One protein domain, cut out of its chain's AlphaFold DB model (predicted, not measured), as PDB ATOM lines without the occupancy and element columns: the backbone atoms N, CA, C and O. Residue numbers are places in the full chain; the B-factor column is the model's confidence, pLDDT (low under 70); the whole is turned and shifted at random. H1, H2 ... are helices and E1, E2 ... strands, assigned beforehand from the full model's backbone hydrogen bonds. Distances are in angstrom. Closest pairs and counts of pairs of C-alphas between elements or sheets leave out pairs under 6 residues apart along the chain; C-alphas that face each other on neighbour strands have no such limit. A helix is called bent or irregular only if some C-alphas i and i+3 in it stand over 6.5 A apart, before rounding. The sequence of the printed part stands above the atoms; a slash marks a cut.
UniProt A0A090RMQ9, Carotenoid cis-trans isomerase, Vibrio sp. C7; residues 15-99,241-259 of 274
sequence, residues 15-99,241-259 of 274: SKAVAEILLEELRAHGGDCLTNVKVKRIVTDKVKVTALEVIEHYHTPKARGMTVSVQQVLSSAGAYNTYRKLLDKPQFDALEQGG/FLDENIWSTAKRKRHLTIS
ATOM      1  N   SER A  15     229.662 216.513 226.044       88.62
ATOM      2  CA  SER A  15     228.909 217.776 226.123       88.62
ATOM      3  C   SER A  15     229.799 219.018 226.248       88.62
ATOM      4  O   SER A  15     229.386 220.110 225.855       88.62
ATOM      5  N   LYS A  16     231.027 218.861 226.758       90.44
ATOM      6  CA  LYS A  16     232.012 219.941 226.881       90.44
ATOM      7  C   LYS A  16     232.433 220.489 225.517       90.44
ATOM      8  O   LYS A  16     232.478 221.706 225.374       90.44
ATOM      9  N   ALA A  17     232.645 219.623 224.525       93.00
ATOM     10  CA  ALA A  17     233.055 220.038 223.183       93.00
ATOM     11  C   ALA A  17     232.038 220.995 222.542       93.00
ATOM     12  O   ALA A  17     232.408 222.006 221.953       93.00
ATOM     13  N   VAL A  18     230.740 220.747 222.748       93.81
ATOM     14  CA  VAL A  18     229.679 221.654 222.281       93.81
ATOM     15  C   VAL A  18     229.816 223.041 222.916       93.81
ATOM     16  O   VAL A  18     229.692 224.049 222.227       93.81
ATOM     17  N   ALA A  19     230.086 223.111 224.222       92.94
ATOM     18  CA  ALA A  19     230.272 224.386 224.913       92.94
ATOM     19  C   ALA A  19     231.546 225.118 224.456       92.94
ATOM     20  O   ALA A  19     231.529 226.342 224.340       92.94
ATOM     21  N   GLU A  20     232.626 224.383 224.186       94.88
ATOM     22  CA  GLU A  20     233.892 224.935 223.691       94.88
ATOM     23  C   GLU A  20     233.734 225.538 222.294       94.88
ATOM     24  O   GLU A  20     234.078 226.702 222.111       94.88
ATOM     25  N   ILE A  21     233.094 224.823 221.367       96.19
ATOM     26  CA  ILE A  21     232.809 225.322 220.010       96.19
ATOM     27  C   ILE A  21     231.962 226.602 220.062       96.19
ATOM     28  O   ILE A  21     232.266 227.591 219.399       96.19
ATOM     29  N   LEU A  22     230.910 226.622 220.888       95.44
ATOM     30  CA  LEU A  22     230.074 227.817 221.051       95.44
ATOM     31  C   LEU A  22     230.854 228.997 221.650       95.44
ATOM     32  O   LEU A  22     230.600 230.147 221.297       95.44
ATOM     33  N   LEU A  23     231.790 228.726 222.562       96.06
ATOM     34  CA  LEU A  23     232.633 229.748 223.176       96.06
ATOM     35  C   LEU A  23     233.676 230.301 222.197       96.06
ATOM     36  O   LEU A  23     233.950 231.502 222.215       96.06
ATOM     37  N   GLU A  24     234.255 229.450 221.356       96.62
ATOM     38  CA  GLU A  24     235.157 229.859 220.277       96.62
ATOM     39  C   GLU A  24     234.441 230.785 219.296       96.62
ATOM     40  O   GLU A  24     234.921 231.890 219.037       96.62
ATOM     41  N   GLU A  25     233.248 230.395 218.848       97.75
ATOM     42  CA  GLU A  25     232.438 231.192 217.928       97.75
ATOM     43  C   GLU A  25     232.033 232.542 218.537       97.75
ATOM     44  O   GLU A  25     232.125 233.587 217.885       97.75
ATOM     45  N   LEU A  26     231.647 232.545 219.820       96.62
ATOM     46  CA  LEU A  26     231.337 233.767 220.564       96.62
ATOM     47  C   LEU A  26     232.530 234.732 220.567       96.62
ATOM     48  O   LEU A  26     232.357 235.926 220.317       96.62
ATOM     49  N   ARG A  27     233.738 234.224 220.836       97.19
ATOM     50  CA  ARG A  27     234.971 235.025 220.875       97.19
ATOM     51  C   ARG A  27     235.389 235.518 219.498       97.19
ATOM     52  O   ARG A  27     235.800 236.671 219.379       97.19
ATOM     53  N   ALA A  28     235.233 234.696 218.462       98.00
ATOM     54  CA  ALA A  28     235.489 235.090 217.077       98.00
ATOM     55  C   ALA A  28     234.625 236.291 216.648       98.00
ATOM     56  O   ALA A  28     235.058 237.112 215.841       98.00
ATOM     57  N   HIS A  29     233.445 236.443 217.256       98.00
ATOM     58  CA  HIS A  29     232.516 237.551 217.028       98.00
ATOM     59  C   HIS A  29     232.616 238.673 218.079       98.00
ATOM     60  O   HIS A  29     231.693 239.475 218.229       98.00
ATOM     61  N   GLY A  30     233.735 238.754 218.807       97.31
ATOM     62  CA  GLY A  30     234.021 239.832 219.760       97.31
ATOM     63  C   GLY A  30     233.296 239.718 221.104       97.31
ATOM     64  O   GLY A  30     233.297 240.674 221.881       97.31
ATOM     65  N   GLY A  31     232.664 238.578 221.386       96.75
ATOM     66  CA  GLY A  31     232.116 238.263 222.701       96.75
ATOM     67  C   GLY A  31     233.180 237.740 223.671       96.75
ATOM     68  O   GLY A  31     234.283 237.363 223.284       96.75
ATOM     69  N   ASP A  32     232.828 237.686 224.953       95.00
ATOM     70  CA  ASP A  32     233.690 237.132 225.997       95.00
ATOM     71  C   ASP A  32     232.870 236.330 227.019       95.00
ATOM     72  O   ASP A  32     231.647 236.473 227.120       95.00
ATOM     73  N   CYS A  33     233.543 235.471 227.784       94.62
ATOM     74  CA  CYS A  33     232.947 234.633 228.816       94.62
ATOM     75  C   CYS A  33     233.699 234.805 230.134       94.62
ATOM     76  O   CYS A  33     234.804 234.291 230.328       94.62
ATOM     77  N   LEU A  34     233.059 235.506 231.067       93.62
ATOM     78  CA  LEU A  34     233.604 235.745 232.393       93.62
ATOM     79  C   LEU A  34     233.194 234.616 233.340       93.62
ATOM     80  O   LEU A  34     232.021 234.452 233.678       93.62
ATOM     81  N   THR A  35     234.177 233.844 233.799       93.25
ATOM     82  CA  THR A  35     233.978 232.819 234.831       93.25
ATOM     83  C   THR A  35     234.194 233.413 236.222       93.25
ATOM     84  O   THR A  35     234.839 234.447 236.382       93.25
ATOM     85  N   ASN A  36     233.640 232.777 237.259       92.12
ATOM     86  CA  ASN A  36     233.691 233.282 238.641       92.12
ATOM     87  C   ASN A  36     233.103 234.699 238.818       92.12
ATOM     88  O   ASN A  36     233.444 235.394 239.776       92.12
ATOM     89  N   VAL A  37     232.196 235.110 237.926       95.75
ATOM     90  CA  VAL A  37     231.417 236.348 238.032       95.75
ATOM     91  C   VAL A  37     229.953 235.988 238.256       95.75
ATOM     92  O   VAL A  37     229.287 235.450 237.375       95.75
ATOM     93  N   LYS A  38     229.434 236.257 239.457       95.25
ATOM     94  CA  LYS A  38     228.036 235.972 239.806       95.25
ATOM     95  C   LYS A  38     227.179 237.216 239.629       95.25
ATOM     96  O   LYS A  38     227.386 238.193 240.341       95.25
ATOM     97  N   VAL A  39     226.157 237.152 238.776       96.19
ATOM     98  CA  VAL A  39     225.101 238.174 238.751       96.19
ATOM     99  C   VAL A  39     224.307 238.091 240.055       96.19
ATOM    100  O   VAL A  39     223.743 237.048 240.389       96.19
ATOM    101  N   LYS A  40     224.295 239.187 240.813       95.75
ATOM    102  CA  LYS A  40     223.539 239.341 242.059       95.75
ATOM    103  C   LYS A  40     222.188 240.001 241.804       95.75
ATOM    104  O   LYS A  40     221.212 239.619 242.442       95.75
ATOM    105  N   ARG A  41     222.141 240.990 240.905       96.00
ATOM    106  CA  ARG A  41     220.927 241.766 240.634       96.00
ATOM    107  C   ARG A  41     220.891 242.302 239.206       96.00
ATOM    108  O   ARG A  41     221.910 242.743 238.682       96.00
ATOM    109  N   ILE A  42     219.707 242.300 238.606       95.75
ATOM    110  CA  ILE A  42     219.371 243.005 237.370       95.75
ATOM    111  C   ILE A  42     218.747 244.338 237.781       95.75
ATOM    112  O   ILE A  42     217.687 244.367 238.410       95.75
ATOM    113  N   VAL A  43     219.419 245.435 237.445       93.88
ATOM    114  CA  VAL A  43     218.993 246.792 237.794       93.88
ATOM    115  C   VAL A  43     218.083 247.328 236.700       93.88
ATOM    116  O   VAL A  43     218.444 247.304 235.516       93.88
ATOM    117  N   THR A  44     216.905 247.818 237.088       90.81
ATOM    118  CA  THR A  44     215.951 248.406 236.148       90.81
ATOM    119  C   THR A  44     215.602 249.848 236.493       90.81
ATOM    120  O   THR A  44     215.455 250.218 237.653       90.81
ATOM    121  N   ASP A  45     215.443 250.668 235.455       87.25
ATOM    122  CA  ASP A  45     214.755 251.953 235.535       87.25
ATOM    123  C   ASP A  45     213.391 251.804 234.852       87.25
ATOM    124  O   ASP A  45     213.285 251.591 233.637       87.25
ATOM    125  N   LYS A  46     212.327 251.844 235.661       83.25
ATOM    126  CA  LYS A  46     210.942 251.527 235.274       83.25
ATOM    127  C   LYS A  46     210.820 250.134 234.638       83.25
ATOM    128  O   LYS A  46     210.652 249.137 235.335       83.25
ATOM    129  N   VAL A  47     210.869 250.066 233.308       81.50
ATOM    130  CA  VAL A  47     210.712 248.833 232.514       81.50
ATOM    131  C   VAL A  47     211.961 248.481 231.708       81.50
ATOM    132  O   VAL A  47     211.957 247.467 231.012       81.50
ATOM    133  N   LYS A  48     213.010 249.307 231.779       86.75
ATOM    134  CA  LYS A  48     214.251 249.149 231.021       86.75
ATOM    135  C   LYS A  48     215.353 248.620 231.933       86.75
ATOM    136  O   LYS A  48     215.561 249.156 233.018       86.75
ATOM    137  N   VAL A  49     216.074 247.596 231.483       90.62
ATOM    138  CA  VAL A  49     217.309 247.156 232.149       90.62
ATOM    139  C   VAL A  49     218.424 248.156 231.856       90.62
ATOM    140  O   VAL A  49     218.573 248.594 230.715       90.62
ATOM    141  N   THR A  50     219.184 248.531 232.882       93.94
ATOM    142  CA  THR A  50     220.239 249.552 232.774       93.94
ATOM    143  C   THR A  50     221.605 249.060 233.240       93.94
ATOM    144  O   THR A  50     222.629 249.534 232.746       93.94
ATOM    145  N   ALA A  51     221.645 248.111 234.177       95.75
ATOM    146  CA  ALA A  51     222.888 247.565 234.705       95.75
ATOM    147  C   ALA A  51     222.699 246.168 235.314       95.75
ATOM    148  O   ALA A  51     221.581 245.722 235.585       95.75
ATOM    149  N   LEU A  52     223.819 245.502 235.572       96.94
ATOM    150  CA  LEU A  52     223.928 244.314 236.406       96.94
ATOM    151  C   LEU A  52     224.789 244.637 237.623       96.94
ATOM    152  O   LEU A  52     225.865 245.214 237.485       96.94
ATOM    153  N   GLU A  53     224.353 244.216 238.803       97.44
ATOM    154  CA  GLU A  53     225.247 244.094 239.953       97.44
ATOM    155  C   GLU A  53     225.828 242.690 239.961       97.44
ATOM    156  O   GLU A  53     225.088 241.701 239.971       97.44
ATOM    157  N   VAL A  54     227.150 242.601 239.975       97.44
ATOM    158  CA  VAL A  54     227.896 241.347 239.904       97.44
ATOM    159  C   VAL A  54     228.870 241.221 241.071       97.44
ATOM    160  O   VAL A  54     229.248 242.208 241.698       97.44
ATOM    161  N   ILE A  55     229.272 239.990 241.367       97.44
ATOM    162  CA  ILE A  55     230.363 239.668 242.286       97.44
ATOM    163  C   ILE A  55     231.457 238.985 241.470       97.44
ATOM    164  O   ILE A  55     231.250 237.866 241.003       97.44
ATOM    165  N   GLU A  56     232.603 239.638 241.310       96.06
ATOM    166  CA  GLU A  56     233.794 239.033 240.706       96.06
ATOM    167  C   GLU A  56     234.551 238.170 241.714       96.06
ATOM    168  O   GLU A  56     234.433 238.375 242.924       96.06
ATOM    169  N   HIS A  57     235.349 237.223 241.214       93.81
ATOM    170  CA  HIS A  57     236.100 236.257 242.022       93.81
ATOM    171  C   HIS A  57     235.211 235.533 243.046       93.81
ATOM    172  O   HIS A  57     235.599 235.314 244.201       93.81
ATOM    173  N   TYR A  58     233.995 235.184 242.618       88.50
ATOM    174  CA  TYR A  58     233.001 234.510 243.441       88.50
ATOM    175  C   TYR A  58     233.573 233.219 244.053       88.50
ATOM    176  O   TYR A  58     234.393 232.541 243.440       88.50
ATOM    177  N   HIS A  59     233.164 232.907 245.287       84.25
ATOM    178  CA  HIS A  59     233.704 231.816 246.118       84.25
ATOM    179  C   HIS A  59     235.174 231.936 246.559       84.25
ATOM    180  O   HIS A  59     235.694 231.003 247.170       84.25
ATOM    181  N   THR A  60     235.834 233.075 246.341       88.81
ATOM    182  CA  THR A  60     237.202 233.311 246.834       88.81
ATOM    183  C   THR A  60     237.249 234.429 247.885       88.81
ATOM    184  O   THR A  60     236.342 235.264 247.931       88.81
ATOM    185  N   PRO A  61     238.324 234.528 248.693       91.62
ATOM    186  CA  PRO A  61     238.534 235.663 249.601       91.62
ATOM    187  C   PRO A  61     238.659 237.025 248.898       91.62
ATOM    188  O   PRO A  61     238.576 238.056 249.555       91.62
ATOM    189  N   LYS A  62     238.865 237.043 247.573       93.88
ATOM    190  CA  LYS A  62     238.978 238.261 246.755       93.88
ATOM    191  C   LYS A  62     237.634 238.726 246.184       93.88
ATOM    192  O   LYS A  62     237.615 239.589 245.309       93.88
ATOM    193  N   ALA A  63     236.525 238.131 246.629       95.94
ATOM    194  CA  ALA A  63     235.203 238.452 246.119       95.94
ATOM    195  C   ALA A  63     234.875 239.939 246.309       95.94
ATOM    196  O   ALA A  63     234.972 240.469 247.418       95.94
ATOM    197  N   ARG A  64     234.455 240.608 245.232       96.62
ATOM    198  CA  ARG A  64     234.126 242.040 245.253       96.62
ATOM    199  C   ARG A  64     232.898 242.346 244.408       96.62
ATOM    200  O   ARG A  64     232.706 241.751 243.352       96.62
ATOM    201  N   GLY A  65     232.071 243.268 244.892       97.12
ATOM    202  CA  GLY A  65     230.892 243.743 244.175       97.12
ATOM    203  C   GLY A  65     231.258 244.784 243.122       97.12
ATOM    204  O   GLY A  65     232.091 245.651 243.378       97.12
ATOM    205  N   MET A  66     230.619 244.709 241.958       96.31
ATOM    206  CA  MET A  66     230.753 245.679 240.872       96.31
ATOM    207  C   MET A  66     229.406 245.913 240.196       96.31
ATOM    208  O   MET A  66     228.532 245.047 240.217       96.31
ATOM    209  N   THR A  67     229.261 247.075 239.563       96.88
ATOM    210  CA  THR A  67     228.101 247.399 238.730       96.88
ATOM    211  C   THR A  67     228.559 247.550 237.290       96.88
ATOM    212  O   THR A  67     229.482 248.309 237.008       96.88
ATOM    213  N   VAL A  68     227.905 246.832 236.385       95.69
ATOM    214  CA  VAL A  68     228.205 246.826 234.952       95.69
ATOM    215  C   VAL A  68     227.008 247.400 234.213       95.69
ATOM    216  O   VAL A  68     225.920 246.831 234.270       95.69
ATOM    217  N   SER A  69     227.182 248.530 233.532       96.62
ATOM    218  CA  SER A  69     226.137 249.087 232.666       96.62
ATOM    219  C   SER A  69     225.895 248.166 231.475       96.62
ATOM    220  O   SER A  69     226.840 247.724 230.826       96.62
ATOM    221  N   VAL A  70     224.626 247.894 231.169       94.94
ATOM    222  CA  VAL A  70     224.240 247.020 230.054       94.94
ATOM    223  C   VAL A  70     223.103 247.641 229.264       94.94
ATOM    224  O   VAL A  70     222.238 248.327 229.808       94.94
ATOM    225  N   GLN A  71     223.094 247.385 227.959       91.62
ATOM    226  CA  GLN A  71     221.993 247.806 227.096       91.62
ATOM    227  C   GLN A  71     220.873 246.769 227.068       91.62
ATOM    228  O   GLN A  71     219.705 247.138 226.965       91.62
ATOM    229  N   GLN A  72     221.235 245.484 227.144       91.94
ATOM    230  CA  GLN A  72     220.316 244.354 227.088       91.94
ATOM    231  C   GLN A  72     220.809 243.199 227.957       91.94
ATOM    232  O   GLN A  72     222.007 243.063 228.199       91.94
ATOM    233  N   VAL A  73     219.876 242.361 228.405       93.00
ATOM    234  CA  VAL A  73     220.151 241.136 229.158       93.00
ATOM    235  C   VAL A  73     219.369 239.982 228.544       93.00
ATOM    236  O   VAL A  73     218.140 240.021 228.476       93.00
ATOM    237  N   LEU A  74     220.089 238.936 228.148       92.69
ATOM    238  CA  LEU A  74     219.534 237.617 227.869       92.69
ATOM    239  C   LEU A  74     219.846 236.713 229.066       92.69
ATOM    240  O   LEU A  74     221.007 236.397 229.314       92.69
ATOM    241  N   SER A  75     218.828 236.332 229.834       91.25
ATOM    242  CA  SER A  75     218.992 235.501 231.027       91.25
ATOM    243  C   SER A  75     218.704 234.037 230.722       91.25
ATOM    244  O   SER A  75     217.570 233.677 230.405       91.25
ATOM    245  N   SER A  76     219.721 233.194 230.898       90.06
ATOM    246  CA  SER A  76     219.610 231.732 230.892       90.06
ATOM    247  C   SER A  76     219.603 231.127 232.303       90.06
ATOM    248  O   SER A  76     219.775 229.924 232.459       90.06
ATOM    249  N   ALA A  77     219.414 231.943 233.350       88.94
ATOM    250  CA  ALA A  77     219.372 231.482 234.746       88.94
ATOM    251  C   ALA A  77     218.043 230.792 235.127       88.94
ATOM    252  O   ALA A  77     217.868 230.350 236.265       88.94
ATOM    253  N   GLY A  78     217.088 230.760 234.196       84.31
ATOM    254  CA  GLY A  78     215.731 230.269 234.392       84.31
ATOM    255  C   GLY A  78     214.755 231.311 234.920       84.31
ATOM    256  O   GLY A  78     215.139 232.319 235.524       84.31
ATOM    257  N   ALA A  79     213.463 231.072 234.680       84.94
ATOM    258  CA  ALA A  79     212.402 232.046 234.958       84.94
ATOM    259  C   ALA A  79     212.307 232.406 236.448       84.94
ATOM    260  O   ALA A  79     212.270 233.587 236.790       84.94
ATOM    261  N   TYR A  80     212.343 231.404 237.335       85.69
ATOM    262  CA  TYR A  80     212.306 231.619 238.784       85.69
ATOM    263  C   TYR A  80     213.475 232.486 239.260       85.69
ATOM    264  O   TYR A  80     213.266 233.538 239.857       85.69
ATOM    265  N   ASN A  81     214.714 232.099 238.939       88.88
ATOM    266  CA  ASN A  81     215.882 232.866 239.368       88.88
ATOM    267  C   ASN A  81     215.867 234.277 238.770       88.88
ATOM    268  O   ASN A  81     216.130 235.239 239.486       88.88
ATOM    269  N   THR A  82     215.494 234.426 237.499       91.00
ATOM    270  CA  THR A  82     215.454 235.736 236.838       91.00
ATOM    271  C   THR A  82     214.413 236.659 237.469       91.00
ATOM    272  O   THR A  82     214.758 237.764 237.878       91.00
ATOM    273  N   TYR A  83     213.156 236.222 237.581       89.25
ATOM    274  CA  TYR A  83     212.054 237.091 238.004       89.25
ATOM    275  C   TYR A  83     211.858 237.192 239.509       89.25
ATOM    276  O   TYR A  83     211.333 238.206 239.954       89.25
ATOM    277  N   ARG A  84     212.243 236.178 240.290       89.81
ATOM    278  CA  ARG A  84     212.066 236.177 241.752       89.81
ATOM    279  C   ARG A  84     213.312 236.599 242.507       89.81
ATOM    280  O   ARG A  84     213.188 237.276 243.520       89.81
ATOM    281  N   LYS A  85     214.500 236.203 242.034       91.44
ATOM    282  CA  LYS A  85     215.760 236.423 242.766       91.44
ATOM    283  C   LYS A  85     216.612 237.556 242.211       91.44
ATOM    284  O   LYS A  85     217.155 238.331 242.988       91.44
ATOM    285  N   LEU A  86     216.795 237.608 240.892       94.44
ATOM    286  CA  LEU A  86     217.736 238.535 240.263       94.44
ATOM    287  C   LEU A  86     217.107 239.895 239.982       94.44
ATOM    288  O   LEU A  86     217.811 240.899 240.020       94.44
ATOM    289  N   LEU A  87     215.811 239.957 239.685       91.56
ATOM    290  CA  LEU A  87     215.148 241.225 239.423       91.56
ATOM    291  C   LEU A  87     215.038 242.060 240.707       91.56
ATOM    292  O   LEU A  87     214.652 241.557 241.757       91.56
ATOM    293  N   ASP A  88     215.351 243.351 240.602       85.88
ATOM    294  CA  ASP A  88     215.229 244.332 241.687       85.88
ATOM    295  C   ASP A  88     213.856 244.347 242.377       85.88
ATOM    296  O   ASP A  88     213.772 244.537 243.591       85.88
ATOM    297  N   LYS A  89     212.789 244.131 241.609       86.81
ATOM    298  CA  LYS A  89     211.426 243.920 242.091       86.81
ATOM    299  C   LYS A  89     210.960 242.540 241.638       86.81
ATOM    300  O   LYS A  89     210.748 242.374 240.433       86.81
ATOM    301  N   PRO A  90     210.782 241.577 242.560       89.31
ATOM    302  CA  PRO A  90     210.272 240.258 242.220       89.31
ATOM    303  C   PRO A  90     208.945 240.333 241.457       89.31
ATOM    304  O   PRO A  90     208.088 241.164 241.756       89.31
ATOM    305  N   GLN A  91     208.775 239.474 240.455       86.00
ATOM    306  CA  GLN A  91     207.562 239.388 239.635       86.00
ATOM    307  C   GLN A  91     207.052 237.951 239.559       86.00
ATOM    308  O   GLN A  91     207.803 237.016 239.819       86.00
ATOM    309  N   PHE A  92     205.779 237.781 239.197       84.94
ATOM    310  CA  PHE A  92     205.129 236.478 239.003       84.94
ATOM    311  C   PHE A  92     205.177 235.577 240.251       84.94
ATOM    312  O   PHE A  92     205.889 234.576 240.278       84.94
ATOM    313  N   ASP A  93     204.398 235.906 241.288       85.50
ATOM    314  CA  ASP A  93     204.321 235.108 242.530       85.50
ATOM    315  C   ASP A  93     203.931 233.640 242.298       85.50
ATOM    316  O   ASP A  93     204.331 232.768 243.062       85.50
ATOM    317  N   ALA A  94     203.226 233.339 241.202       80.81
ATOM    318  CA  ALA A  94     202.917 231.971 240.785       80.81
ATOM    319  C   ALA A  94     204.170 231.085 240.620       80.81
ATOM    320  O   ALA A  94     204.084 229.868 240.764       80.81
ATOM    321  N   LEU A  95     205.346 231.678 240.370       79.25
ATOM    322  CA  LEU A  95     206.610 230.946 240.298       79.25
ATOM    323  C   LEU A  95     207.057 230.378 241.659       79.25
ATOM    324  O   LEU A  95     207.852 229.446 241.669       79.25
ATOM    325  N   GLU A  96     206.552 230.892 242.788       78.00
ATOM    326  CA  GLU A  96     206.795 230.321 244.128       78.00
ATOM    327  C   GLU A  96     205.945 229.070 244.389       78.00
ATOM    328  O   GLU A  96     206.286 228.245 245.231       78.00
ATOM    329  N   GLN A  97     204.824 228.929 243.673       67.06
ATOM    330  CA  GLN A  97     203.872 227.828 243.847       67.06
ATOM    331  C   GLN A  97     204.192 226.618 242.965       67.06
ATOM    332  O   GLN A  97     203.556 225.570 243.093       67.06
ATOM    333  N   GLY A  98     205.185 226.734 242.076       59.62
ATOM    334  CA  GLY A  98     205.753 225.585 241.387       59.62
ATOM    335  C   GLY A  98     206.364 224.658 242.432       59.62
ATOM    336  O   GLY A  98     207.423 224.955 242.973       59.62
ATOM    337  N   GLY A  99     205.672 223.570 242.777       54.12
ATOM    338  CA  GLY A  99     206.150 222.608 243.769       54.12
ATOM    339  C   GLY A  99     207.560 222.117 243.438       54.12
ATOM    340  O   GLY A  99     207.933 222.049 242.264       54.12
ATOM    341  N   PHE A 241     203.004 224.618 233.346       41.62
ATOM    342  CA  PHE A 241     202.154 225.203 232.322       41.62
ATOM    343  C   PHE A 241     202.228 226.717 232.555       41.62
ATOM    344  O   PHE A 241     201.458 227.273 233.333       41.62
ATOM    345  N   LEU A 242     203.275 227.357 232.032       46.81
ATOM    346  CA  LEU A 242     203.441 228.796 232.150       46.81
ATOM    347  C   LEU A 242     202.295 229.420 231.363       46.81
ATOM    348  O   LEU A 242     202.226 229.260 230.147       46.81
ATOM    349  N   ASP A 243     201.403 230.091 232.085       50.22
ATOM    350  CA  ASP A 243     200.325 230.893 231.520       50.22
ATOM    351  C   ASP A 243     200.903 231.864 230.470       50.22
ATOM    352  O   ASP A 243     201.964 232.470 230.690       50.22
ATOM    353  N   GLU A 244     200.232 232.022 229.323       53.38
ATOM    354  CA  GLU A 244     200.655 232.919 228.233       53.38
ATOM    355  C   GLU A 244     200.915 234.351 228.733       53.38
ATOM    356  O   GLU A 244     201.744 235.085 228.183       53.38
ATOM    357  N   ASN A 245     200.269 234.727 229.840       53.19
ATOM    358  CA  ASN A 245     200.428 235.998 230.536       53.19
ATOM    359  C   ASN A 245     201.852 236.274 231.053       53.19
ATOM    360  O   ASN A 245     202.289 237.433 231.053       53.19
ATOM    361  N   ILE A 246     202.613 235.249 231.458       60.41
ATOM    362  CA  ILE A 246     204.003 235.428 231.918       60.41
ATOM    363  C   ILE A 246     204.892 235.786 230.727       60.41
ATOM    364  O   ILE A 246     205.651 236.754 230.784       60.41
ATOM    365  N   TRP A 247     204.746 235.066 229.613       59.03
ATOM    366  CA  TRP A 247     205.522 235.309 228.396       59.03
ATOM    367  C   TRP A 247     205.153 236.629 227.716       59.03
ATOM    368  O   TRP A 247     206.033 237.343 227.232       59.03
ATOM    369  N   SER A 248     203.871 236.998 227.704       57.81
ATOM    370  CA  SER A 248     203.426 238.275 227.142       57.81
ATOM    371  C   SER A 248     203.922 239.467 227.968       57.81
ATOM    372  O   SER A 248     204.309 240.487 227.398       57.81
ATOM    373  N   THR A 249     203.999 239.334 229.296       59.38
ATOM    374  CA  THR A 249     204.527 240.370 230.198       59.38
ATOM    375  C   THR A 249     206.055 240.431 230.171       59.38
ATOM    376  O   THR A 249     206.617 241.527 230.165       59.38
ATOM    377  N   ALA A 250     206.737 239.287 230.059       59.66
ATOM    378  CA  ALA A 250     208.180 239.211 229.830       59.66
ATOM    379  C   ALA A 250     208.603 240.047 228.612       59.66
ATOM    380  O   ALA A 250     209.526 240.854 228.706       59.66
ATOM    381  N   LYS A 251     207.849 239.941 227.506       58.00
ATOM    382  CA  LYS A 251     208.054 240.736 226.284       58.00
ATOM    383  C   LYS A 251     207.859 242.250 226.484       58.00
ATOM    384  O   LYS A 251     208.334 243.027 225.659       58.00
ATOM    385  N   ARG A 252     207.183 242.698 227.554       60.78
ATOM    386  CA  ARG A 252     206.956 244.134 227.835       60.78
ATOM    387  C   ARG A 252     208.156 244.820 228.495       60.78
ATOM    388  O   ARG A 252     208.258 246.044 228.389       60.78
ATOM    389  N   LYS A 253     209.069 244.086 229.151       61.19
ATOM    390  CA  LYS A 253     210.337 244.673 229.619       61.19
ATOM    391  C   LYS A 253     211.276 244.830 228.429       61.19
ATOM    392  O   LYS A 253     211.828 243.859 227.917       61.19
ATOM    393  N   ARG A 254     211.465 246.074 227.981       61.38
ATOM    394  CA  ARG A 254     212.383 246.368 226.877       61.38
ATOM    395  C   ARG A 254     213.791 245.944 227.298       61.38
ATOM    396  O   ARG A 254     214.283 246.396 228.332       61.38
ATOM    397  N   HIS A 255     214.421 245.108 226.475       76.75
ATOM    398  CA  HIS A 255     215.805 244.650 226.626       76.75
ATOM    399  C   HIS A 255     216.085 243.613 227.734       76.75
ATOM    400  O   HIS A 255     217.249 243.405 228.070       76.75
ATOM    401  N   LEU A 256     215.065 242.926 228.268       79.06
ATOM    402  CA  LEU A 256     215.243 241.682 229.032       79.06
ATOM    403  C   LEU A 256     214.595 240.524 228.272       79.06
ATOM    404  O   LEU A 256     213.401 240.555 227.997       79.06
ATOM    405  N   THR A 257     215.364 239.495 227.941       80.19
ATOM    406  CA  THR A 257     214.865 238.262 227.313       80.19
ATOM    407  C   THR A 257     215.285 237.065 228.152       80.19
ATOM    408  O   THR A 257     216.355 237.081 228.753       80.19
ATOM    409  N   ILE A 258     214.446 236.032 228.218       72.62
ATOM    410  CA  ILE A 258     214.778 234.775 228.893       72.62
ATOM    411  C   ILE A 258     214.912 233.674 227.852       72.62
ATOM    412  O   ILE A 258     214.036 233.510 227.004       72.62
ATOM    413  N   SER A 259     215.985 232.900 227.959       67.19
ATOM    414  CA  SER A 259     216.127 231.604 227.303       67.19
ATOM    415  C   SER A 259     216.051 230.520 228.377       67.19
ATOM    416  O   SER A 259     216.687 230.612 229.420       67.19
TER     417      SER A 259
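What this domain is: This is residues 15 to 99 and 241 to 259 of the 274 residues of the protein "Carotenoid cis-trans isomerase" of Vibrio sp. C7 (UniProt A0A090RMQ9). A wall of three long antiparallel strands, E1, E2 and E3, stands at one side of the model; the short helix H2 packs beside E1, and a small parallel pair of strands, E4 and E5, comes near E2 at Val 49. H3 and H4 lie at the end of the whole away from H1, and the long helix H1 lies off by itself, with residues 15 to 22 and 25 to 30 sticking out free. The printed part has 104 residues, with four named helices and five named strands in the order H1 E1 E2 E3 E4 H2 H3 H4 E5. The larger sheet has the order E1 - E2 - E3, the class is mixed, helices and strands, and the whole is only just loose, close to compact, with a radius of gyration of the C-alphas of 15.5 A and spans of 37 by 31 by 30 A.

How they stand to each other: Start at the sheet of E1, residues 38 to 45, E2, residues 48 to 56, and E3, residues 64 to 69. It is a meander, each strand the antiparallel neighbour of the one before, with E2 as the inner strand and E1 and E3 at the edges. The hairpin of E1 and E2 has an angle of 157 degrees between its directions; look at N 40 and O 53, 2.8 A apart, and N 43 and O 51, 2.9 A. The hairpin of E2 and E3 stands at 155 degrees, with N 52 and O 68 at 2.8 A and N 66 and O 54 at 2.9 A. Next find H2, residues 79 to 86, which is on this sheet at a height over the sheet of 5.0 A, beside the strands and over none of them. Its closest C-alphas to E1 are those of Leu 86 and Arg 41, 4.6 A apart. H2 and H3, residues 93 to 96, touch, the C-alphas of Tyr 80 and Leu 95 being closest at 5.9 A. E4, residues 73 to 75, and E5, residues 256 to 258, are parallel at 21 degrees, with N 75 and O 257 at 2.8 A and N 257 and O 73 at 2.9 A. The closest C-alphas of E2 and E5 are those of Val 49 and Leu 256, 6.6 A apart. H4, residues 244 to 250, comes closest to E5 at the C-alphas of Ala 250 and Thr 257, 7.2 A apart, and is apart from H2. H1, residues 15 to 28, is not on the sheet and touches no helix. In H1 and H4 every O i to N i+4 pair is within hydrogen-bond range, in H2 3 of 4 are, and H3 is too short for such a pair.

Where its parts are: Find C-alpha 15 at (228.909, 217.776, 226.123); from there H1 runs 20.6 A to C-alpha 28. E1 begins at C-alpha 38, (228.036, 235.972, 239.806), and measures 21.2 A; E2 measures 24.0 A and E3 16.5 A. H2 and H4 are 9.9 A each; H2 is neither bent nor irregular, but only just, as C-alphas 83 and 86 are 6.3 A apart. H3, E4 and E5 are short, and E5 ends at C-alpha 258, (214.778, 234.775, 228.893).

The domain as a whole: The two C-alphas farthest apart are those of Pro 61 and Glu 244, at 43.6 A. Residues 100 to 240 are not printed, and C-alphas 99 and 241 are 12.4 A apart across this cut, which lies in the link from H3 to H4. Of the links that are printed whole, none is long. The mean pLDDT of the printed part is 85.5; look for values under 70 at residues 97 to 99, 241 to 254 and 259.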